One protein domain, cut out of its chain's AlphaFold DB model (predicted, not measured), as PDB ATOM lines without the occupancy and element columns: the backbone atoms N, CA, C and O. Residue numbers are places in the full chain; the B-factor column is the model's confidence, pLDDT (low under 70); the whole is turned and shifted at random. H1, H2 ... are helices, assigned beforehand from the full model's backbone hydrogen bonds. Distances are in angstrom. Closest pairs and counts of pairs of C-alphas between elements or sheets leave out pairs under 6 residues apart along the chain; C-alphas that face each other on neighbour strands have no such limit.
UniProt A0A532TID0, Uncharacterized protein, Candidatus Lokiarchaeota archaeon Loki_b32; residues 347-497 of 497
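What this domain is: This is residues 347 to 497 of the 497 residues of an uncharacterized protein of Candidatus Lokiarchaeota archaeon Loki_b32 (UniProt A0A532TID0). Two slanted pairs of helices, H2 with H6 and H4 with H7, make the body, and H6 and H7 meet in a corner near their last residues. H8 lies at one end of the long axis, where residues 492 to 497 stick out. The printed part has 151 residues with eight named helices, H1 to H8 in chain order, and no named strand: all helix. It is compact, with a radius of gyration of the C-alphas of 16.5 A, yet elongated, spanning 54 by 31 by 30 A.

Where its parts are: Find C-alpha 362 at (-15.544, 0.935, -22.455); from there H2 runs 27.5 A to residue 380. H6 is residues 421 to 432, 16.1 A; H4, 397 to 410, 19.9 A; H7, 457 to 474, 25.9 A. H1, H3 and H5 are residues 347 to 350, 382 to 385 and 413 to 416. H8, residues 485 to 495, runs 16.0 A to C-alpha 495 at (0.116, 15.369, -20.301).

How they stand to each other: Start at H6, the hub. Residues 372 to 380 of H2 touch it at a steep tilt of 41 degrees, the same way; C-alphas 376 and 426 are closest, 4.7 A. Its residues 431 to 432 touch residues 470 to 474 of H7, about perpendicular at 89 degrees, closest at C-alphas 432 and 471, 4.7 A. H4 touches H7 at a steep tilt of 45 degrees, the same way, closest at C-alphas 402 and 464, 4.7 A. H5 and H6 only just touch, with 3 pairs of C-alphas within 8 A, and only at the corner; C-alphas 415 and 421 are closest, 5.8 A. H1 and H3 are each close but not clearly touching H2; H8 is near H5. Every O i to N i+4 pair is within hydrogen-bond range in H2, H6, H7 and H8, and 8 of 10 in H4; H1, H3 and H5 are too short for one.

The domain as a whole: The C-alphas farthest apart, of Gln 390 and His 497, are 55.5 A apart. The printed part has no cut; the links H1 to H2, H3 to H4 and H6 to H7 are long. pLDDT is under 70 at residues 351 to 361, 412 to 414, 432 to 440 and 475 to 497.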
ATOM      1  N   GLU A 347      -9.625   2.699 -34.294       72.75
ATOM      2  CA  GLU A 347      -8.784   2.950 -33.114       72.75
ATOM      3  C   GLU A 347      -9.502   3.737 -32.013       72.75
ATOM      4  O   GLU A 347      -9.388   3.382 -30.840       72.75
ATOM      5  N   ALA A 348     -10.311   4.738 -32.379       72.94
ATOM      6  CA  ALA A 348     -11.104   5.527 -31.432       72.94
ATOM      7  C   ALA A 348     -12.058   4.671 -30.572       72.94
ATOM      8  O   ALA A 348     -12.417   5.073 -29.470       72.94
ATOM      9  N   PHE A 349     -12.439   3.483 -31.054       75.25
ATOM     10  CA  PHE A 349     -13.339   2.550 -30.374       75.25
ATOM     11  C   PHE A 349     -12.618   1.363 -29.736       75.25
ATOM     12  O   PHE A 349     -13.150   0.770 -28.790       75.25
ATOM     13  N   ASN A 350     -11.389   1.033 -30.160       70.94
ATOM     14  CA  ASN A 350     -10.696  -0.203 -29.756       70.94
ATOM     15  C   ASN A 350      -9.275  -0.041 -29.166       70.94
ATOM     16  O   ASN A 350      -8.705  -1.024 -28.709       70.94
ATOM     17  N   LYS A 351      -8.693   1.166 -29.121       67.44
ATOM     18  CA  LYS A 351      -7.371   1.387 -28.501       67.44
ATOM     19  C   LYS A 351      -7.413   1.161 -26.981       67.44
ATOM     20  O   LYS A 351      -8.196   1.829 -26.300       67.44
ATOM     21  N   GLU A 352      -6.614   0.213 -26.485       59.91
ATOM     22  CA  GLU A 352      -6.572  -0.209 -25.070       59.91
ATOM     23  C   GLU A 352      -6.085   0.922 -24.145       59.91
ATOM     24  O   GLU A 352      -6.689   1.141 -23.103       59.91
ATOM     25  N   ASP A 353      -5.117   1.727 -24.594       59.81
ATOM     26  CA  ASP A 353      -4.510   2.821 -23.809       59.81
ATOM     27  C   ASP A 353      -5.289   4.152 -23.853       59.81
ATOM     28  O   ASP A 353      -4.736   5.216 -23.570       59.81
ATOM     29  N   LEU A 354      -6.554   4.146 -24.287       60.94
ATOM     30  CA  LEU A 354      -7.362   5.369 -24.256       60.94
ATOM     31  C   LEU A 354      -7.682   5.729 -22.796       60.94
ATOM     32  O   LEU A 354      -8.211   4.868 -22.091       60.94
ATOM     33  N   PRO A 355      -7.440   6.981 -22.356       56.12
ATOM     34  CA  PRO A 355      -7.752   7.440 -21.006       56.12
ATOM     35  C   PRO A 355      -9.264   7.649 -20.880       56.12
ATOM     36  O   PRO A 355      -9.776   8.769 -20.888       56.12
ATOM     37  N   ILE A 356     -10.005   6.547 -20.847       58.41
ATOM     38  CA  ILE A 356     -11.424   6.562 -20.522       58.41
ATOM     39  C   ILE A 356     -11.512   6.842 -19.021       58.41
ATOM     40  O   ILE A 356     -10.808   6.177 -18.260       58.41
ATOM     41  N   PRO A 357     -12.328   7.816 -18.579       50.22
ATOM     42  CA  PRO A 357     -12.527   8.063 -17.156       50.22
ATOM     43  C   PRO A 357     -12.863   6.748 -16.438       50.22
ATOM     44  O   PRO A 357     -13.742   6.030 -16.906       50.22
ATOM     45  N   GLU A 358     -12.210   6.444 -15.309       43.03
ATOM     46  CA  GLU A 358     -12.371   5.178 -14.550       43.03
ATOM     47  C   GLU A 358     -13.833   4.813 -14.225       43.03
ATOM     48  O   GLU A 358     -14.157   3.660 -13.958       43.03
ATOM     49  N   ILE A 359     -14.729   5.801 -14.269       41.06
ATOM     50  CA  ILE A 359     -16.153   5.692 -13.944       41.06
ATOM     51  C   ILE A 359     -16.983   5.171 -15.140       41.06
ATOM     52  O   ILE A 359     -18.081   4.644 -14.945       41.06
ATOM     53  N   ASP A 360     -16.482   5.271 -16.376       52.03
ATOM     54  CA  ASP A 360     -17.181   4.808 -17.578       52.03
ATOM     55  C   ASP A 360     -16.572   3.508 -18.118       52.03
ATOM     56  O   ASP A 360     -15.429   3.444 -18.564       52.03
ATOM     57  N   SER A 361     -17.380   2.445 -18.164       67.38
ATOM     58  CA  SER A 361     -16.989   1.227 -18.872       67.38
ATOM     59  C   SER A 361     -16.765   1.523 -20.362       67.38
ATOM     60  O   SER A 361     -17.494   2.311 -20.972       67.38
ATOM     61  N   ARG A 362     -15.802   0.836 -20.999       70.94
ATOM     62  CA  ARG A 362     -15.544   0.935 -22.455       70.94
ATOM     63  C   ARG A 362     -16.818   0.795 -23.288       70.94
ATOM     64  O   ARG A 362     -16.982   1.433 -24.326       70.94
ATOM     65  N   TYR A 363     -17.724  -0.046 -22.804       75.44
ATOM     66  CA  TYR A 363     -19.061  -0.219 -23.337       75.44
ATOM     67  C   TYR A 363     -19.852   1.099 -23.399       75.44
ATOM     68  O   TYR A 363     -20.343   1.458 -24.470       75.44
ATOM     69  N   LYS A 364     -19.961   1.817 -22.276       76.69
ATOM     70  CA  LYS A 364     -20.713   3.072 -22.173       76.69
ATOM     71  C   LYS A 364     -20.069   4.175 -23.008       76.69
ATOM     72  O   LYS A 364     -20.777   4.865 -23.735       76.69
ATOM     73  N   PHE A 365     -18.739   4.257 -23.002       80.06
ATOM     74  CA  PHE A 365     -18.000   5.170 -23.877       80.06
ATOM     75  C   PHE A 365     -18.338   4.939 -25.360       80.06
ATOM     76  O   PHE A 365     -18.754   5.865 -26.055       80.06
ATOM     77  N   ASN A 366     -18.238   3.690 -25.831       84.06
ATOM     78  CA  ASN A 366     -18.550   3.340 -27.217       84.06
ATOM     79  C   ASN A 366     -20.022   3.613 -27.565       84.06
ATOM     80  O   ASN A 366     -20.305   4.109 -28.654       84.06
ATOM     81  N   LEU A 367     -20.953   3.308 -26.655       85.06
ATOM     82  CA  LEU A 367     -22.382   3.565 -26.845       85.06
ATOM     83  C   LEU A 367     -22.662   5.057 -27.051       85.06
ATOM     84  O   LEU A 367     -23.309   5.421 -28.033       85.06
ATOM     85  N   GLU A 368     -22.158   5.910 -26.161       85.62
ATOM     86  CA  GLU A 368     -22.371   7.357 -26.240       85.62
ATOM     87  C   GLU A 368     -21.708   7.966 -27.481       85.62
ATOM     88  O   GLU A 368     -22.295   8.809 -28.154       85.62
ATOM     89  N   LEU A 369     -20.528   7.472 -27.862       86.31
ATOM     90  CA  LEU A 369     -19.827   7.911 -29.066       86.31
ATOM     91  C   LEU A 369     -20.614   7.586 -30.350       86.31
ATOM     92  O   LEU A 369     -20.727   8.424 -31.247       86.31
ATOM     93  N   ILE A 370     -21.212   6.391 -30.424       90.56
ATOM     94  CA  ILE A 370     -22.095   5.995 -31.533       90.56
ATOM     95  C   ILE A 370     -23.374   6.848 -31.535       90.56
ATOM     96  O   ILE A 370     -23.796   7.306 -32.602       90.56
ATOM     97  N   LYS A 371     -23.986   7.074 -30.362       91.50
ATOM     98  CA  LYS A 371     -25.193   7.906 -30.214       91.50
ATOM     99  C   LYS A 371     -24.948   9.322 -30.714       91.50
ATOM    100  O   LYS A 371     -25.712   9.798 -31.549       91.50
ATOM    101  N   ASP A 372     -23.883   9.972 -30.254       87.69
ATOM    102  CA  ASP A 372     -23.562  11.350 -30.627       87.69
ATOM    103  C   ASP A 372     -23.338  11.499 -32.133       87.69
ATOM    104  O   ASP A 372     -23.901  12.404 -32.756       87.69
ATOM    105  N   TYR A 373     -22.596  10.572 -32.744       88.75
ATOM    106  CA  TYR A 373     -22.337  10.601 -34.181       88.75
ATOM    107  C   TYR A 373     -23.621  10.488 -35.014       88.75
ATOM    108  O   TYR A 373     -23.887  11.318 -35.886       88.75
ATOM    109  N   PHE A 374     -24.460   9.487 -34.738       91.50
ATOM    110  CA  PHE A 374     -25.697   9.317 -35.501       91.50
ATOM    111  C   PHE A 374     -26.763  10.362 -35.147       91.50
ATOM    112  O   PHE A 374     -27.574  10.704 -36.008       91.50
ATOM    113  N   ASN A 375     -26.745  10.933 -33.939       90.56
ATOM    114  CA  ASN A 375     -27.580  12.085 -33.600       90.56
ATOM    115  C   ASN A 375     -27.156  13.337 -34.372       90.56
ATOM    116  O   ASN A 375     -28.026  14.103 -34.787       90.56
ATOM    117  N   ALA A 376     -25.862  13.538 -34.627       87.12
ATOM    118  CA  ALA A 376     -25.397  14.615 -35.498       87.12
ATOM    119  C   ALA A 376     -25.903  14.432 -36.941       87.12
ATOM    120  O   ALA A 376     -26.432  15.377 -37.528       87.12
ATOM    121  N   ILE A 377     -25.849  13.207 -37.479       88.75
ATOM    122  CA  ILE A 377     -26.428  12.883 -38.796       88.75
ATOM    123  C   ILE A 377     -27.940  13.154 -38.803       88.75
ATOM    124  O   ILE A 377     -28.430  13.869 -39.679       88.75
ATOM    125  N   LYS A 378     -28.681  12.641 -37.810       89.62
ATOM    126  CA  LYS A 378     -30.129  12.869 -37.674       89.62
ATOM    127  C   LYS A 378     -30.463  14.359 -37.557       89.62
ATOM    128  O   LYS A 378     -31.449  14.805 -38.130       89.62
ATOM    129  N   TYR A 379     -29.655  15.134 -36.840       86.88
ATOM    130  CA  TYR A 379     -29.847  16.573 -36.678       86.88
ATOM    131  C   TYR A 379     -29.725  17.324 -38.013       86.88
ATOM    132  O   TYR A 379     -30.516  18.223 -38.297       86.88
ATOM    133  N   ILE A 380     -28.766  16.938 -38.857       82.81
ATOM    134  CA  ILE A 380     -28.512  17.601 -40.146       82.81
ATOM    135  C   ILE A 380     -29.515  17.169 -41.217       82.81
ATOM    136  O   ILE A 380     -29.940  17.999 -42.025       82.81
ATOM    137  N   TYR A 381     -29.923  15.903 -41.202       86.81
ATOM    138  CA  TYR A 381     -30.836  15.311 -42.179       86.81
ATOM    139  C   TYR A 381     -32.180  14.927 -41.552       86.81
ATOM    140  O   TYR A 381     -32.745  13.883 -41.870       86.81
ATOM    141  N   SER A 382     -32.706  15.759 -40.651       87.19
ATOM    142  CA  SER A 382     -33.906  15.445 -39.859       87.19
ATOM    143  C   SER A 382     -35.123  15.110 -40.722       87.19
ATOM    144  O   SER A 382     -35.806  14.120 -40.469       87.19
ATOM    145  N   SER A 383     -35.351  15.875 -41.790       86.44
ATOM    146  CA  SER A 383     -36.452  15.652 -42.731       86.44
ATOM    147  C   SER A 383     -36.329  14.342 -43.505       86.44
ATOM    148  O   SER A 383     -37.341  13.738 -43.835       86.44
ATOM    149  N   GLU A 384     -35.108  13.908 -43.814       88.06
ATOM    150  CA  GLU A 384     -34.844  12.668 -44.546       88.06
ATOM    151  C   GLU A 384     -34.802  11.446 -43.618       88.06
ATOM    152  O   GLU A 384     -35.176  10.346 -44.020       88.06
ATOM    153  N   TRP A 385     -34.405  11.630 -42.355       88.75
ATOM    154  CA  TRP A 385     -34.350  10.562 -41.352       88.75
ATOM    155  C   TRP A 385     -35.729   9.993 -41.044       88.75
ATOM    156  O   TRP A 385     -35.883   8.783 -40.893       88.75
ATOM    157  N   GLU A 386     -36.741  10.855 -40.982       86.50
ATOM    158  CA  GLU A 386     -38.116  10.455 -40.674       86.50
ATOM    159  C   GLU A 386     -38.845   9.841 -41.891       86.50
ATOM    160  O   GLU A 386     -39.898   9.220 -41.747       86.50
ATOM    161  N   GLN A 387     -38.273   9.933 -43.097       85.94
ATOM    162  CA  GLN A 387     -38.867   9.375 -44.316       85.94
ATOM    163  C   GLN A 387     -38.660   7.865 -44.450       85.94
ATOM    164  O   GLN A 387     -37.680   7.289 -43.974       85.94
ATOM    165  N   LEU A 388     -39.591   7.209 -45.145       82.62
ATOM    166  CA  LEU A 388     -39.456   5.809 -45.560       82.62
ATOM    167  C   LEU A 388     -38.291   5.645 -46.549       82.62
ATOM    168  O   LEU A 388     -37.990   6.573 -47.301       82.62
ATOM    169  N   VAL A 389     -37.688   4.455 -46.614       82.50
ATOM    170  CA  VAL A 389     -36.529   4.152 -47.480       82.50
ATOM    171  C   VAL A 389     -36.854   4.344 -48.963       82.50
ATOM    172  O   VAL A 389     -35.975   4.672 -49.758       82.50
ATOM    173  N   GLN A 390     -38.131   4.190 -49.325       82.12
ATOM    174  CA  GLN A 390     -38.663   4.460 -50.665       82.12
ATOM    175  C   GLN A 390     -38.586   5.940 -51.071       82.12
ATOM    176  O   GLN A 390     -38.624   6.235 -52.261       82.12
ATOM    177  N   ASN A 391     -38.471   6.850 -50.101       85.38
ATOM    178  CA  ASN A 391     -38.385   8.293 -50.323       85.38
ATOM    179  C   ASN A 391     -36.974   8.813 -50.012       85.38
ATOM    180  O   ASN A 391     -36.391   9.513 -50.840       85.38
ATOM    181  N   SER A 392     -36.378   8.379 -48.895       88.81
ATOM    182  CA  SER A 392     -34.981   8.652 -48.549       88.81
ATOM    183  C   SER A 392     -34.249   7.395 -48.109       88.81
ATOM    184  O   SER A 392     -34.612   6.725 -47.146       88.81
ATOM    185  N   ARG A 393     -33.125   7.111 -48.763       89.25
ATOM    186  CA  ARG A 393     -32.261   5.973 -48.443       89.25
ATOM    187  C   ARG A 393     -31.357   6.237 -47.244       89.25
ATOM    188  O   ARG A 393     -30.503   5.394 -46.975       89.25
ATOM    189  N   LEU A 394     -31.537   7.336 -46.507       90.12
ATOM    190  CA  LEU A 394     -30.698   7.695 -45.362       90.12
ATOM    191  C   LEU A 394     -30.598   6.571 -44.317       90.12
ATOM    192  O   LEU A 394     -29.510   6.268 -43.835       90.12
ATOM    193  N   ARG A 395     -31.716   5.891 -44.030       89.50
ATOM    194  CA  ARG A 395     -31.779   4.737 -43.106       89.50
ATOM    195  C   ARG A 395     -31.492   3.385 -43.769       89.50
ATOM    196  O   ARG A 395     -31.608   2.337 -43.136       89.50
ATOM    197  N   SER A 396     -31.144   3.372 -45.055       88.56
ATOM    198  CA  SER A 396     -30.807   2.132 -45.756       88.56
ATOM    199  C   SER A 396     -29.451   1.593 -45.298       88.56
ATOM    200  O   SER A 396     -28.571   2.341 -44.870       88.56
ATOM    201  N   ARG A 397     -29.244   0.282 -45.471       88.88
ATOM    202  CA  ARG A 397     -27.944  -0.350 -45.210       88.88
ATOM    203  C   ARG A 397     -26.809   0.344 -45.967       88.88
ATOM    204  O   ARG A 397     -25.751   0.514 -45.386       88.88
ATOM    205  N   LEU A 398     -27.028   0.732 -47.229       90.62
ATOM    206  CA  LEU A 398     -26.013   1.400 -48.045       90.62
ATOM    207  C   LEU A 398     -25.477   2.654 -47.342       90.62
ATOM    208  O   LEU A 398     -24.283   2.742 -47.077       90.62
ATOM    209  N   VAL A 399     -26.371   3.582 -46.998       91.88
ATOM    210  CA  VAL A 399     -25.988   4.893 -46.457       91.88
ATOM    211  C   VAL A 399     -25.447   4.775 -45.033       91.88
ATOM    212  O   VAL A 399     -24.389   5.324 -44.734       91.88
ATOM    213  N   LEU A 400     -26.105   4.000 -44.162       93.06
ATOM    214  CA  LEU A 400     -25.632   3.807 -42.789       93.06
ATOM    215  C   LEU A 400     -24.275   3.091 -42.734       93.06
ATOM    216  O   LEU A 400     -23.435   3.453 -41.911       93.06
ATOM    217  N   SER A 401     -24.030   2.109 -43.612       91.75
ATOM    218  CA  SER A 401     -22.713   1.470 -43.717       91.75
ATOM    219  C   SER A 401     -21.641   2.447 -44.206       91.75
ATOM    220  O   SER A 401     -20.539   2.468 -43.658       91.75
ATOM    221  N   SER A 402     -21.956   3.312 -45.170       91.19
ATOM    222  CA  SER A 402     -21.006   4.337 -45.606       91.19
ATOM    223  C   SER A 402     -20.692   5.355 -44.507       91.19
ATOM    224  O   SER A 402     -19.527   5.704 -44.325       91.19
ATOM    225  N   PHE A 403     -21.676   5.750 -43.694       90.75
ATOM    226  CA  PHE A 403     -21.430   6.578 -42.510       90.75
ATOM    227  C   PHE A 403     -20.585   5.867 -41.445       90.75
ATOM    228  O   PHE A 403     -19.671   6.482 -40.898       90.75
ATOM    229  N   SER A 404     -20.794   4.567 -41.194       90.75
ATOM    230  CA  SER A 404     -19.895   3.820 -40.297       90.75
ATOM    231  C   SER A 404     -18.456   3.751 -40.796       90.75
ATOM    232  O   SER A 404     -17.545   3.687 -39.982       90.75
ATOM    233  N   MET A 405     -18.228   3.783 -42.107       88.31
ATOM    234  CA  MET A 405     -16.865   3.840 -42.631       88.31
ATOM    235  C   MET A 405     -16.287   5.255 -42.565       88.31
ATOM    236  O   MET A 405     -15.096   5.430 -42.314       88.31
ATOM    237  N   LEU A 406     -17.133   6.267 -42.772       85.94
ATOM    238  CA  LEU A 406     -16.743   7.669 -42.700       85.94
ATOM    239  C   LEU A 406     -16.286   8.047 -41.288       85.94
ATOM    240  O   LEU A 406     -15.224   8.647 -41.163       85.94
ATOM    241  N   ILE A 407     -17.024   7.664 -40.234       84.06
ATOM    242  CA  ILE A 407     -16.632   7.970 -38.842       84.06
ATOM    243  C   ILE A 407     -15.215   7.480 -38.535       84.06
ATOM    244  O   ILE A 407     -14.439   8.218 -37.946       84.06
ATOM    245  N   GLY A 408     -14.828   6.297 -39.017       76.88
ATOM    246  CA  GLY A 408     -13.474   5.775 -38.830       76.88
ATOM    247  C   GLY A 408     -12.368   6.570 -39.525       76.88
ATOM    248  O   GLY A 408     -11.197   6.401 -39.200       76.88
ATOM    249  N   LYS A 409     -12.726   7.421 -40.489       76.25
ATOM    250  CA  LYS A 409     -11.802   8.307 -41.207       76.25
ATOM    251  C   LYS A 409     -11.762   9.722 -40.645       76.25
ATOM    252  O   LYS A 409     -10.743  10.377 -40.808       76.25
ATOM    253  N   ILE A 410     -12.845  10.181 -40.017       72.81
ATOM    254  CA  ILE A 410     -12.990  11.581 -39.588       72.81
ATOM    255  C   ILE A 410     -12.955  11.764 -38.067       72.81
ATOM    256  O   ILE A 410     -12.763  12.877 -37.582       72.81
ATOM    257  N   LEU A 411     -13.173  10.697 -37.293       72.31
ATOM    258  CA  LEU A 411     -13.229  10.786 -35.841       72.31
ATOM    259  C   LEU A 411     -11.827  10.821 -35.235       72.31
ATOM    260  O   LEU A 411     -11.147   9.798 -35.135       72.31
ATOM    261  N   HIS A 412     -11.437  11.994 -34.742       68.19
ATOM    262  CA  HIS A 412     -10.245  12.145 -33.918       68.19
ATOM    263  C   HIS A 412     -10.505  11.749 -32.461       68.19
ATOM    264  O   HIS A 412     -11.547  12.074 -31.887       68.19
ATOM    265  N   ILE A 413      -9.501  11.133 -31.829       64.81
ATOM    266  CA  ILE A 413      -9.511  10.807 -30.392       64.81
ATOM    267  C   ILE A 413      -9.782  12.060 -29.541       64.81
ATOM    268  O   ILE A 413     -10.532  11.990 -28.573       64.81
ATOM    269  N   SER A 414      -9.250  13.219 -29.938       60.88
ATOM    270  CA  SER A 414      -9.479  14.495 -29.246       60.88
ATOM    271  C   SER A 414     -10.952  14.919 -29.225       60.88
ATOM    272  O   SER A 414     -11.403  15.498 -28.243       60.88
ATOM    273  N   ILE A 415     -11.725  14.606 -30.271       70.12
ATOM    274  CA  ILE A 415     -13.176  14.838 -30.298       70.12
ATOM    275  C   ILE A 415     -13.879  13.791 -29.435       70.12
ATOM    276  O   ILE A 415     -14.766  14.131 -28.657       70.12
ATOM    277  N   ALA A 416     -13.465  12.525 -29.546       71.06
ATOM    278  CA  ALA A 416     -14.060  11.419 -28.799       71.06
ATOM    279  C   ALA A 416     -13.957  11.604 -27.270       71.06
ATOM    280  O   ALA A 416     -14.876  11.212 -26.548       71.06
ATOM    281  N   LEU A 417     -12.875  12.233 -26.800       70.44
ATOM    282  CA  LEU A 417     -12.605  12.527 -25.388       70.44
ATOM    283  C   LEU A 417     -13.089  13.916 -24.928       70.44
ATOM    284  O   LEU A 417     -12.923  14.257 -23.759       70.44
ATOM    285  N   SER A 418     -13.669  14.730 -25.813       73.56
ATOM    286  CA  SER A 418     -14.069  16.097 -25.468       73.56
ATOM    287  C   SER A 418     -15.323  16.141 -24.587       73.56
ATOM    288  O   SER A 418     -16.263  15.371 -24.788       73.56
ATOM    289  N   SER A 419     -15.394  17.094 -23.656       72.75
ATOM    290  CA  SER A 419     -16.585  17.317 -22.817       72.75
ATOM    291  C   SER A 419     -17.772  17.910 -23.594       72.75
ATOM    292  O   SER A 419     -18.921  17.717 -23.206       72.75
ATOM    293  N   ASP A 420     -17.513  18.580 -24.719       77.44
ATOM    294  CA  ASP A 420     -18.495  19.173 -25.644       77.44
ATOM    295  C   ASP A 420     -18.744  18.304 -26.901       77.44
ATOM    296  O   ASP A 420     -19.251  18.788 -27.918       77.44
ATOM    297  N   ARG A 421     -18.380  17.014 -26.851       80.06
ATOM    298  CA  ARG A 421     -18.319  16.097 -28.003       80.06
ATOM    299  C   ARG A 421     -19.544  16.131 -28.918       80.06
ATOM    300  O   ARG A 421     -19.386  16.157 -30.136       80.06
ATOM    301  N   ASN A 422     -20.757  16.140 -28.365       76.50
ATOM    302  CA  ASN A 422     -22.000  16.186 -29.148       76.50
ATOM    303  C   ASN A 422     -22.077  17.447 -30.031       76.50
ATOM    304  O   ASN A 422     -22.418  17.367 -31.213       76.50
ATOM    305  N   THR A 423     -21.700  18.604 -29.483       78.69
ATOM    306  CA  THR A 423     -21.641  19.872 -30.222       78.69
ATOM    307  C   THR A 423     -20.591  19.803 -31.324       78.69
ATOM    308  O   THR A 423     -20.919  20.065 -32.480       78.69
ATOM    309  N   ARG A 424     -19.380  19.325 -31.011       74.38
ATOM    310  CA  ARG A 424     -18.306  19.174 -32.007       74.38
ATOM    311  C   ARG A 424     -18.669  18.217 -33.133       74.38
ATOM    312  O   ARG A 424     -18.379  18.498 -34.289       74.38
ATOM    313  N   PHE A 425     -19.347  17.106 -32.839       77.31
ATOM    314  CA  PHE A 425     -19.856  16.220 -33.887       77.31
ATOM    315  C   PHE A 425     -20.858  16.925 -34.789       77.31
ATOM    316  O   PHE A 425     -20.775  16.795 -36.009       77.31
ATOM    317  N   LYS A 426     -21.803  17.674 -34.217       78.44
ATOM    318  CA  LYS A 426     -22.770  18.436 -35.013       78.44
ATOM    319  C   LYS A 426     -22.073  19.452 -35.902       78.44
ATOM    320  O   LYS A 426     -22.454  19.550 -37.060       78.44
ATOM    321  N   GLU A 427     -21.075  20.165 -35.397       74.88
ATOM    322  CA  GLU A 427     -20.284  21.127 -36.172       74.88
ATOM    323  C   GLU A 427     -19.520  20.431 -37.297       74.88
ATOM    324  O   GLU A 427     -19.732  20.762 -38.456       74.88
ATOM    325  N   ILE A 428     -18.762  19.375 -36.999       74.62
ATOM    326  CA  ILE A 428     -17.973  18.641 -37.998       74.62
ATOM    327  C   ILE A 428     -18.855  18.046 -39.089       74.62
ATOM    328  O   ILE A 428     -18.558  18.189 -40.274       74.62
ATOM    329  N   VAL A 429     -19.944  17.376 -38.719       74.19
ATOM    330  CA  VAL A 429     -20.849  16.783 -39.707       74.19
ATOM    331  C   VAL A 429     -21.553  17.904 -40.488       74.19
ATOM    332  O   VAL A 429     -21.734  17.775 -41.696       74.19
ATOM    333  N   ARG A 430     -21.905  19.032 -39.850       74.12
ATOM    334  CA  ARG A 430     -22.596  20.159 -40.502       74.12
ATOM    335  C   ARG A 430     -21.689  20.930 -41.445       74.12
ATOM    336  O   ARG A 430     -22.174  21.363 -42.479       74.12
ATOM    337  N   GLU A 431     -20.439  21.158 -41.088       70.94
ATOM    338  CA  GLU A 431     -19.494  21.952 -41.874       70.94
ATOM    339  C   GLU A 431     -18.925  21.134 -43.029       70.94
ATOM    340  O   GLU A 431     -18.875  21.624 -44.152       70.94
ATOM    341  N   ASN A 432     -18.603  19.861 -42.794       68.38
ATOM    342  CA  ASN A 432     -17.868  19.064 -43.774       68.38
ATOM    343  C   ASN A 432     -18.766  18.236 -44.706       68.38
ATOM    344  O   ASN A 432     -18.341  17.861 -45.797       68.38
ATOM    345  N   LEU A 433     -20.022  17.962 -44.332       69.50
ATOM    346  CA  LEU A 433     -20.999  17.305 -45.221       69.50
ATOM    347  C   LEU A 433     -21.982  18.284 -45.888       69.50
ATOM    348  O   LEU A 433     -22.991  17.868 -46.468       69.50
ATOM    349  N   LYS A 434     -21.685  19.586 -45.838       61.53
ATOM    350  CA  LYS A 434     -22.340  20.630 -46.638       61.53
ATOM    351  C   LYS A 434     -21.597  20.812 -47.957       61.53
ATOM    352  O   LYS A 434     -20.416  21.090 -47.919       61.53
ATOM    353  N   ILE A 435     -22.276  20.733 -49.104       50.00
ATOM    354  CA  ILE A 435     -21.675  21.111 -50.399       50.00
ATOM    355  C   ILE A 435     -21.830  22.630 -50.642       50.00
ATOM    356  O   ILE A 435     -20.932  23.249 -51.204       50.00
ATOM    357  N   SER A 436     -22.914  23.255 -50.155       44.81
ATOM    358  CA  SER A 436     -23.098  24.717 -50.026       44.81
ATOM    359  C   SER A 436     -24.293  25.039 -49.098       44.81
ATOM    360  O   SER A 436     -24.958  24.118 -48.612       44.81
ATOM    361  N   GLU A 437     -24.575  26.318 -48.798       41.66
ATOM    362  CA  GLU A 437     -25.695  26.720 -47.919       41.66
ATOM    363  C   GLU A 437     -27.094  26.351 -48.458       41.66
ATOM    364  O   GLU A 437     -27.989  26.125 -47.640       41.66
ATOM    365  N   ASP A 438     -27.245  26.166 -49.777       48.16
ATOM    366  CA  ASP A 438     -28.515  25.833 -50.451       48.16
ATOM    367  C   ASP A 438     -28.602  24.382 -50.982       48.16
ATOM    368  O   ASP A 438     -29.691  23.904 -51.301       48.16
ATOM    369  N   GLU A 439     -27.497  23.624 -51.010       54.31
ATOM    370  CA  GLU A 439     -27.456  22.238 -51.509       54.31
ATOM    371  C   GLU A 439     -26.783  21.298 -50.496       54.31
ATOM    372  O   GLU A 439     -25.594  20.971 -50.570       54.31
ATOM    373  N   ARG A 440     -27.550  20.820 -49.510       60.69
ATOM    374  CA  ARG A 440     -27.102  19.681 -48.694       60.69
ATOM    375  C   ARG A 440     -27.063  18.426 -49.567       60.69
ATOM    376  O   ARG A 440     -27.951  18.224 -50.392       60.69
ATOM    377  N   VAL A 441     -26.084  17.547 -49.325       70.69
ATOM    378  CA  VAL A 441     -26.089  16.181 -49.871       70.69
ATOM    379  C   VAL A 441     -27.427  15.530 -49.538       70.69
ATOM    380  O   VAL A 441     -27.682  15.228 -48.378       70.69
ATOM    381  N   SER A 442     -28.285  15.322 -50.532       80.88
ATOM    382  CA  SER A 442     -29.543  14.627 -50.297       80.88
ATOM    383  C   SER A 442     -29.336  13.120 -50.385       80.88
ATOM    384  O   SER A 442     -28.606  12.630 -51.251       80.88
ATOM    385  N   PHE A 443     -30.018  12.379 -49.523       87.94
ATOM    386  CA  PHE A 443     -30.128  10.924 -49.572       87.94
ATOM    387  C   PHE A 443     -31.520  10.477 -50.034       87.94
ATOM    388  O   PHE A 443     -31.855   9.292 -49.945       87.94
ATOM    389  N   ASN A 444     -32.308  11.399 -50.596       86.81
ATOM    390  CA  ASN A 444     -33.516  11.083 -51.347       86.81
ATOM    391  C   ASN A 444     -33.209  10.060 -52.447       86.81
ATOM    392  O   ASN A 444     -32.124  10.059 -53.033       86.81
ATOM    393  N   VAL A 445     -34.171   9.195 -52.770       83.81
ATOM    394  CA  VAL A 445     -33.979   8.109 -53.756       83.81
ATOM    395  C   VAL A 445     -33.515   8.589 -55.134       83.81
ATOM    396  O   VAL A 445     -32.823   7.850 -55.829       83.81
ATOM    397  N   ASN A 446     -33.845   9.830 -55.497       83.25
ATOM    398  CA  ASN A 446     -33.480  10.454 -56.770       83.25
ATOM    399  C   ASN A 446     -32.178  11.269 -56.701       83.25
ATOM    400  O   ASN A 446     -31.835  11.956 -57.661       83.25
ATOM    401  N   SER A 447     -31.466  11.235 -55.572       85.38
ATOM    402  CA  SER A 447     -30.208  11.956 -55.413       85.38
ATOM    403  C   SER A 447     -29.168  11.459 -56.424       85.38
ATOM    404  O   SER A 447     -28.946  10.245 -56.505       85.38
ATOM    405  N   PRO A 448     -28.465  12.360 -57.138       83.44
ATOM    406  CA  PRO A 448     -27.360  11.986 -58.018       83.44
ATOM    407  C   PRO A 448     -26.287  11.156 -57.307       83.44
ATOM    408  O   PRO A 448     -25.693  10.273 -57.918       83.44
ATOM    409  N   LEU A 449     -26.085  11.388 -56.002       84.19
ATOM    410  CA  LEU A 449     -25.114  10.652 -55.190       84.19
ATOM    411  C   LEU A 449     -25.470   9.163 -55.052       84.19
ATOM    412  O   LEU A 449     -24.587   8.325 -54.881       84.19
ATOM    413  N   LEU A 450     -26.761   8.836 -55.102       85.50
ATOM    414  CA  LEU A 450     -27.276   7.483 -54.896       85.50
ATOM    415  C   LEU A 450     -27.705   6.806 -56.197       85.50
ATOM    416  O   LEU A 450     -28.063   5.621 -56.181       85.50
ATOM    417  N   LEU A 451     -27.683   7.545 -57.308       83.19
ATOM    418  CA  LEU A 451     -28.112   7.065 -58.608       83.19
ATOM    419  C   LEU A 451     -27.250   5.864 -59.015       83.19
ATOM    420  O   LEU A 451     -26.025   5.913 -58.979       83.19
ATOM    421  N   ASN A 452     -27.906   4.766 -59.388       86.25
ATOM    422  CA  ASN A 452     -27.297   3.479 -59.751       86.25
ATOM    423  C   ASN A 452     -26.636   2.679 -58.612       86.25
ATOM    424  O   ASN A 452     -26.271   1.526 -58.844       86.25
ATOM    425  N   LEU A 453     -26.548   3.209 -57.388       89.69
ATOM    426  CA  LEU A 453     -25.981   2.469 -56.258       89.69
ATOM    427  C   LEU A 453     -26.995   1.485 -55.666       89.69
ATOM    428  O   LEU A 453     -28.118   1.849 -55.302       89.69
ATOM    429  N   LYS A 454     -26.601   0.226 -55.491       88.31
ATOM    430  CA  LYS A 454     -27.394  -0.836 -54.854       88.31
ATOM    431  C   LYS A 454     -26.862  -1.127 -53.445       88.31
ATOM    432  O   LYS A 454     -25.897  -0.542 -52.978       88.31
ATOM    433  N   ASN A 455     -27.513  -2.037 -52.721       84.25
ATOM    434  CA  ASN A 455     -27.105  -2.432 -51.365       84.25
ATOM    435  C   ASN A 455     -26.043  -3.560 -51.382       84.25
ATOM    436  O   ASN A 455     -26.230  -4.588 -50.728       84.25
ATOM    437  N   ASN A 456     -24.958  -3.406 -52.150       88.25
ATOM    438  CA  ASN A 456     -23.824  -4.346 -52.185       88.25
ATOM    439  C   ASN A 456     -22.523  -3.676 -51.688       88.25
ATOM    440  O   ASN A 456     -22.479  -2.464 -51.508       88.25
ATOM    441  N   GLN A 457     -21.470  -4.462 -51.430       86.62
ATOM    442  CA  GLN A 457     -20.223  -3.935 -50.851       86.62
ATOM    443  C   GLN A 457     -19.463  -2.966 -51.766       86.62
ATOM    444  O   GLN A 457     -18.868  -2.019 -51.258       86.62
ATOM    445  N   ALA A 458     -19.479  -3.184 -53.084       90.06
ATOM    446  CA  ALA A 458     -18.804  -2.293 -54.025       90.06
ATOM    447  C   ALA A 458     -19.439  -0.897 -53.986       90.06
ATOM    448  O   ALA A 458     -18.737   0.094 -53.812       90.06
ATOM    449  N   ASP A 459     -20.769  -0.843 -54.010       92.50
ATOM    450  CA  ASP A 459     -21.523   0.409 -53.983       92.50
ATOM    451  C   ASP A 459     -21.415   1.129 -52.628       92.50
ATOM    452  O   ASP A 459     -21.332   2.356 -52.598       92.50
ATOM    453  N   ILE A 460     -21.351   0.388 -51.509       90.50
ATOM    454  CA  ILE A 460     -21.047   0.962 -50.183       90.50
ATOM    455  C   ILE A 460     -19.692   1.661 -50.214       90.50
ATOM    456  O   ILE A 460     -19.587   2.803 -49.771       90.50
ATOM    457  N   LYS A 461     -18.666   1.006 -50.765       89.50
ATOM    458  CA  LYS A 461     -17.325   1.584 -50.870       89.50
ATOM    459  C   LYS A 461     -17.324   2.832 -51.757       89.50
ATOM    460  O   LYS A 461     -16.771   3.849 -51.350       89.50
ATOM    461  N   THR A 462     -17.989   2.784 -52.912       92.06
ATOM    462  CA  THR A 462     -18.127   3.936 -53.816       92.06
ATOM    463  C   THR A 462     -18.813   5.117 -53.134       92.06
ATOM    464  O   THR A 462     -18.322   6.243 -53.220       92.06
ATOM    465  N   LEU A 463     -19.914   4.882 -52.413       92.00
ATOM    466  CA  LEU A 463     -20.585   5.942 -51.661       92.00
ATOM    467  C   LEU A 463     -19.675   6.511 -50.567       92.00
ATOM    468  O   LEU A 463     -19.578   7.728 -50.435       92.00
ATOM    469  N   THR A 464     -18.973   5.657 -49.822       89.31
ATOM    470  CA  THR A 464     -18.014   6.085 -48.795       89.31
ATOM    471  C   THR A 464     -16.918   6.970 -49.386       89.31
ATOM    472  O   THR A 464     -16.631   8.027 -48.836       89.31
ATOM    473  N   GLU A 465     -16.323   6.584 -50.515       88.62
ATOM    474  CA  GLU A 465     -15.289   7.376 -51.192       88.62
ATOM    475  C   GLU A 465     -15.819   8.740 -51.644       88.62
ATOM    476  O   GLU A 465     -15.123   9.745 -51.506       88.62
ATOM    477  N   ASN A 466     -17.058   8.805 -52.134       87.88
ATOM    478  CA  ASN A 466     -17.696  10.072 -52.491       87.88
ATOM    479  C   ASN A 466     -17.959  10.947 -51.259       87.88
ATOM    480  O   ASN A 466     -17.673  12.140 -51.298       87.88
ATOM    481  N   LEU A 467     -18.438  10.365 -50.155       86.12
ATOM    482  CA  LEU A 467     -18.628  11.088 -48.895       86.12
ATOM    483  C   LEU A 467     -17.302  11.604 -48.328       86.12
ATOM    484  O   LEU A 467     -17.258  12.730 -47.848       86.12
ATOM    485  N   ILE A 468     -16.220  10.828 -48.429       82.81
ATOM    486  CA  ILE A 468     -14.876  11.271 -48.034       82.81
ATOM    487  C   ILE A 468     -14.411  12.424 -48.925       82.81
ATOM    488  O   ILE A 468     -13.902  13.406 -48.406       82.81
ATOM    489  N   LYS A 469     -14.600  12.347 -50.248       83.00
ATOM    490  CA  LYS A 469     -14.238  13.451 -51.155       83.00
ATOM    491  C   LYS A 469     -14.972  14.737 -50.795       83.00
ATOM    492  O   LYS A 469     -14.330  15.777 -50.713       83.00
ATOM    493  N   ILE A 470     -16.280  14.647 -50.548       80.38
ATOM    494  CA  ILE A 470     -17.095  15.784 -50.104       80.38
ATOM    495  C   ILE A 470     -16.552  16.315 -48.775       80.38
ATOM    496  O   ILE A 470     -16.285  17.504 -48.659       80.38
ATOM    497  N   TYR A 471     -16.311  15.433 -47.803       77.94
ATOM    498  CA  TYR A 471     -15.752  15.811 -46.507       77.94
ATOM    499  C   TYR A 471     -14.433  16.581 -46.656       77.94
ATOM    500  O   TYR A 471     -14.307  17.689 -46.150       77.94
ATOM    501  N   THR A 472     -13.486  16.029 -47.412       75.75
ATOM    502  CA  THR A 472     -12.164  16.617 -47.655       75.75
ATOM    503  C   THR A 472     -12.229  17.963 -48.369       75.75
ATOM    504  O   THR A 472     -11.438  18.849 -48.068       75.75
ATOM    505  N   GLN A 473     -13.138  18.126 -49.335       77.75
ATOM    506  CA  GLN A 473     -13.284  19.381 -50.082       77.75
ATOM    507  C   GLN A 473     -13.749  20.539 -49.196       77.75
ATOM    508  O   GLN A 473     -13.396  21.685 -49.463       77.75
ATOM    509  N   ASN A 474     -14.527  20.233 -48.160       72.25
ATOM    510  CA  ASN A 474     -15.107  21.226 -47.262       72.25
ATOM    511  C   ASN A 474     -14.306  21.399 -45.969       72.25
ATOM    512  O   ASN A 474     -14.429  22.427 -45.305       72.25
ATOM    513  N   SER A 475     -13.481  20.415 -45.608       67.75
ATOM    514  CA  SER A 475     -12.676  20.483 -44.398       67.75
ATOM    515  C   SER A 475     -11.447  21.355 -44.583       67.75
ATOM    516  O   SER A 475     -10.701  21.202 -45.546       67.75
ATOM    517  N   GLN A 476     -11.158  22.182 -43.579       58.47
ATOM    518  CA  GLN A 476      -9.876  22.888 -43.469       58.47
ATOM    519  C   GLN A 476      -8.691  21.945 -43.157       58.47
ATOM    520  O   GLN A 476      -7.561  22.408 -43.057       58.47
ATOM    521  N   TYR A 477      -8.939  20.638 -43.006       52.62
ATOM    522  CA  TYR A 477      -7.960  19.624 -42.620       52.62
ATOM    523  C   TYR A 477      -7.637  18.696 -43.796       52.62
ATOM    524  O   TYR A 477      -8.532  18.120 -44.412       52.62
ATOM    525  N   ASN A 478      -6.355  18.501 -44.107       49.28
ATOM    526  CA  ASN A 478      -5.945  17.560 -45.150       49.28
ATOM    527  C   ASN A 478      -6.115  16.102 -44.644       49.28
ATOM    528  O   ASN A 478      -5.693  15.815 -43.524       49.28
ATOM    529  N   PRO A 479      -6.671  15.141 -45.415       48.50
ATOM    530  CA  PRO A 479      -6.812  13.732 -45.008       48.50
ATOM    531  C   PRO A 479      -5.534  13.049 -44.514       48.50
ATOM    532  O   PRO A 479      -5.602  12.060 -43.789       48.50
ATOM    533  N   GLU A 480      -4.370  13.566 -44.898       46.12
ATOM    534  CA  GLU A 480      -3.070  13.097 -44.413       46.12
ATOM    535  C   GLU A 480      -2.681  13.698 -43.049       46.12
ATOM    536  O   GLU A 480      -2.006  13.039 -42.261       46.12
ATOM    537  N   GLU A 481      -3.167  14.896 -42.706       44.84
ATOM    538  CA  GLU A 481      -3.105  15.467 -41.346       44.84
ATOM    539  C   GLU A 481      -4.144  14.825 -40.409       44.84
ATOM    540  O   GLU A 481      -3.981  14.828 -39.189       44.84
ATOM    541  N   LEU A 482      -5.171  14.189 -40.984       45.62
ATOM    542  CA  LEU A 482      -6.143  13.332 -40.298       45.62
ATOM    543  C   LEU A 482      -5.552  11.982 -39.827       45.62
ATOM    544  O   LEU A 482      -6.221  11.230 -39.114       45.62
ATOM    545  N   ILE A 483      -4.290  11.665 -40.153       43.75
ATOM    546  CA  ILE A 483      -3.611  10.449 -39.684       43.75
ATOM    547  C   ILE A 483      -3.006  10.677 -38.287       43.75
ATOM    548  O   ILE A 483      -1.874  11.125 -38.119       43.75
ATOM    549  N   ILE A 484      -3.832  10.317 -37.302       48.72
ATOM    550  CA  ILE A 484      -3.699  10.004 -35.860       48.72
ATOM    551  C   ILE A 484      -2.303  10.047 -35.186       48.72
ATOM    552  O   ILE A 484      -2.232  10.389 -34.005       48.72
ATOM    553  N   GLY A 485      -1.196   9.750 -35.867       44.75
ATOM    554  CA  GLY A 485       0.128   9.646 -35.238       44.75
ATOM    555  C   GLY A 485       0.648  10.958 -34.638       44.75
ATOM    556  O   GLY A 485       1.074  10.984 -33.488       44.75
ATOM    557  N   LYS A 486       0.565  12.074 -35.376       42.03
ATOM    558  CA  LYS A 486       1.191  13.340 -34.944       42.03
ATOM    559  C   LYS A 486       0.463  14.029 -33.787       42.03
ATOM    560  O   LYS A 486       1.111  14.529 -32.876       42.03
ATOM    561  N   VAL A 487      -0.871  14.019 -33.794       46.28
ATOM    562  CA  VAL A 487      -1.677  14.699 -32.762       46.28
ATOM    563  C   VAL A 487      -1.627  13.945 -31.429       46.28
ATOM    564  O   VAL A 487      -1.616  14.575 -30.376       46.28
ATOM    565  N   TYR A 488      -1.559  12.608 -31.452       44.41
ATOM    566  CA  TYR A 488      -1.467  11.799 -30.232       44.41
ATOM    567  C   TYR A 488      -0.123  11.987 -29.513       44.41
ATOM    568  O   TYR A 488      -0.097  12.110 -28.290       44.41
ATOM    569  N   ASP A 489       0.979  12.075 -30.264       47.97
ATOM    570  CA  ASP A 489       2.307  12.330 -29.697       47.97
ATOM    571  C   ASP A 489       2.431  13.740 -29.104       47.97
ATOM    572  O   ASP A 489       3.090  13.922 -28.080       47.97
ATOM    573  N   GLU A 490       1.777  14.743 -29.695       48.75
ATOM    574  CA  GLU A 490       1.729  16.097 -29.125       48.75
ATOM    575  C   GLU A 490       0.847  16.180 -27.873       48.75
ATOM    576  O   GLU A 490       1.238  16.810 -26.892       48.75
ATOM    577  N   TRP A 491      -0.297  15.489 -27.853       48.78
ATOM    578  CA  TRP A 491      -1.160  15.420 -26.667       48.78
ATOM    579  C   TRP A 491      -0.499  14.675 -25.503       48.78
ATOM    580  O   TRP A 491      -0.611  15.097 -24.355       48.78
ATOM    581  N   ARG A 492       0.233  13.591 -25.786       45.59
ATOM    582  CA  ARG A 492       0.998  12.852 -24.774       45.59
ATOM    583  C   ARG A 492       2.096  13.716 -24.151       45.59
ATOM    584  O   ARG A 492       2.226  13.737 -22.935       45.59
ATOM    585  N   LYS A 493       2.816  14.496 -24.966       48.31
ATOM    586  CA  LYS A 493       3.816  15.464 -24.479       48.31
ATOM    587  C   LYS A 493       3.216  16.569 -23.604       48.31
ATOM    588  O   LYS A 493       3.914  17.091 -22.747       48.31
ATOM    589  N   LEU A 494       1.947  16.922 -23.819       44.75
ATOM    590  CA  LEU A 494       1.221  17.908 -23.011       44.75
ATOM    591  C   LEU A 494       0.693  17.354 -21.680       44.75
ATOM    592  O   LEU A 494       0.420  18.146 -20.791       44.75
ATOM    593  N   LEU A 495       0.531  16.033 -21.548       41.75
ATOM    594  CA  LEU A 495       0.116  15.369 -20.301       41.75
ATOM    595  C   LEU A 495       1.300  14.857 -19.463       41.75
ATOM    596  O   LEU A 495       1.130  14.545 -18.289       41.75
ATOM    597  N   GLU A 496       2.485  14.730 -20.066       44.84
ATOM    598  CA  GLU A 496       3.745  14.389 -19.383       44.84
ATOM    599  C   GLU A 496       4.449  15.634 -18.772       44.84
ATOM    600  O   GLU A 496       5.534  15.519 -18.196       44.84
ATOM    601  N   HIS A 497       3.815  16.810 -18.852       38.75
ATOM    602  CA  HIS A 497       4.169  18.066 -18.177       38.75
ATOM    603  C   HIS A 497       2.991  18.564 -17.344       38.75
ATOM    604  O   HIS A 497       3.261  19.237 -16.321       38.75
TER     605      HIS A 497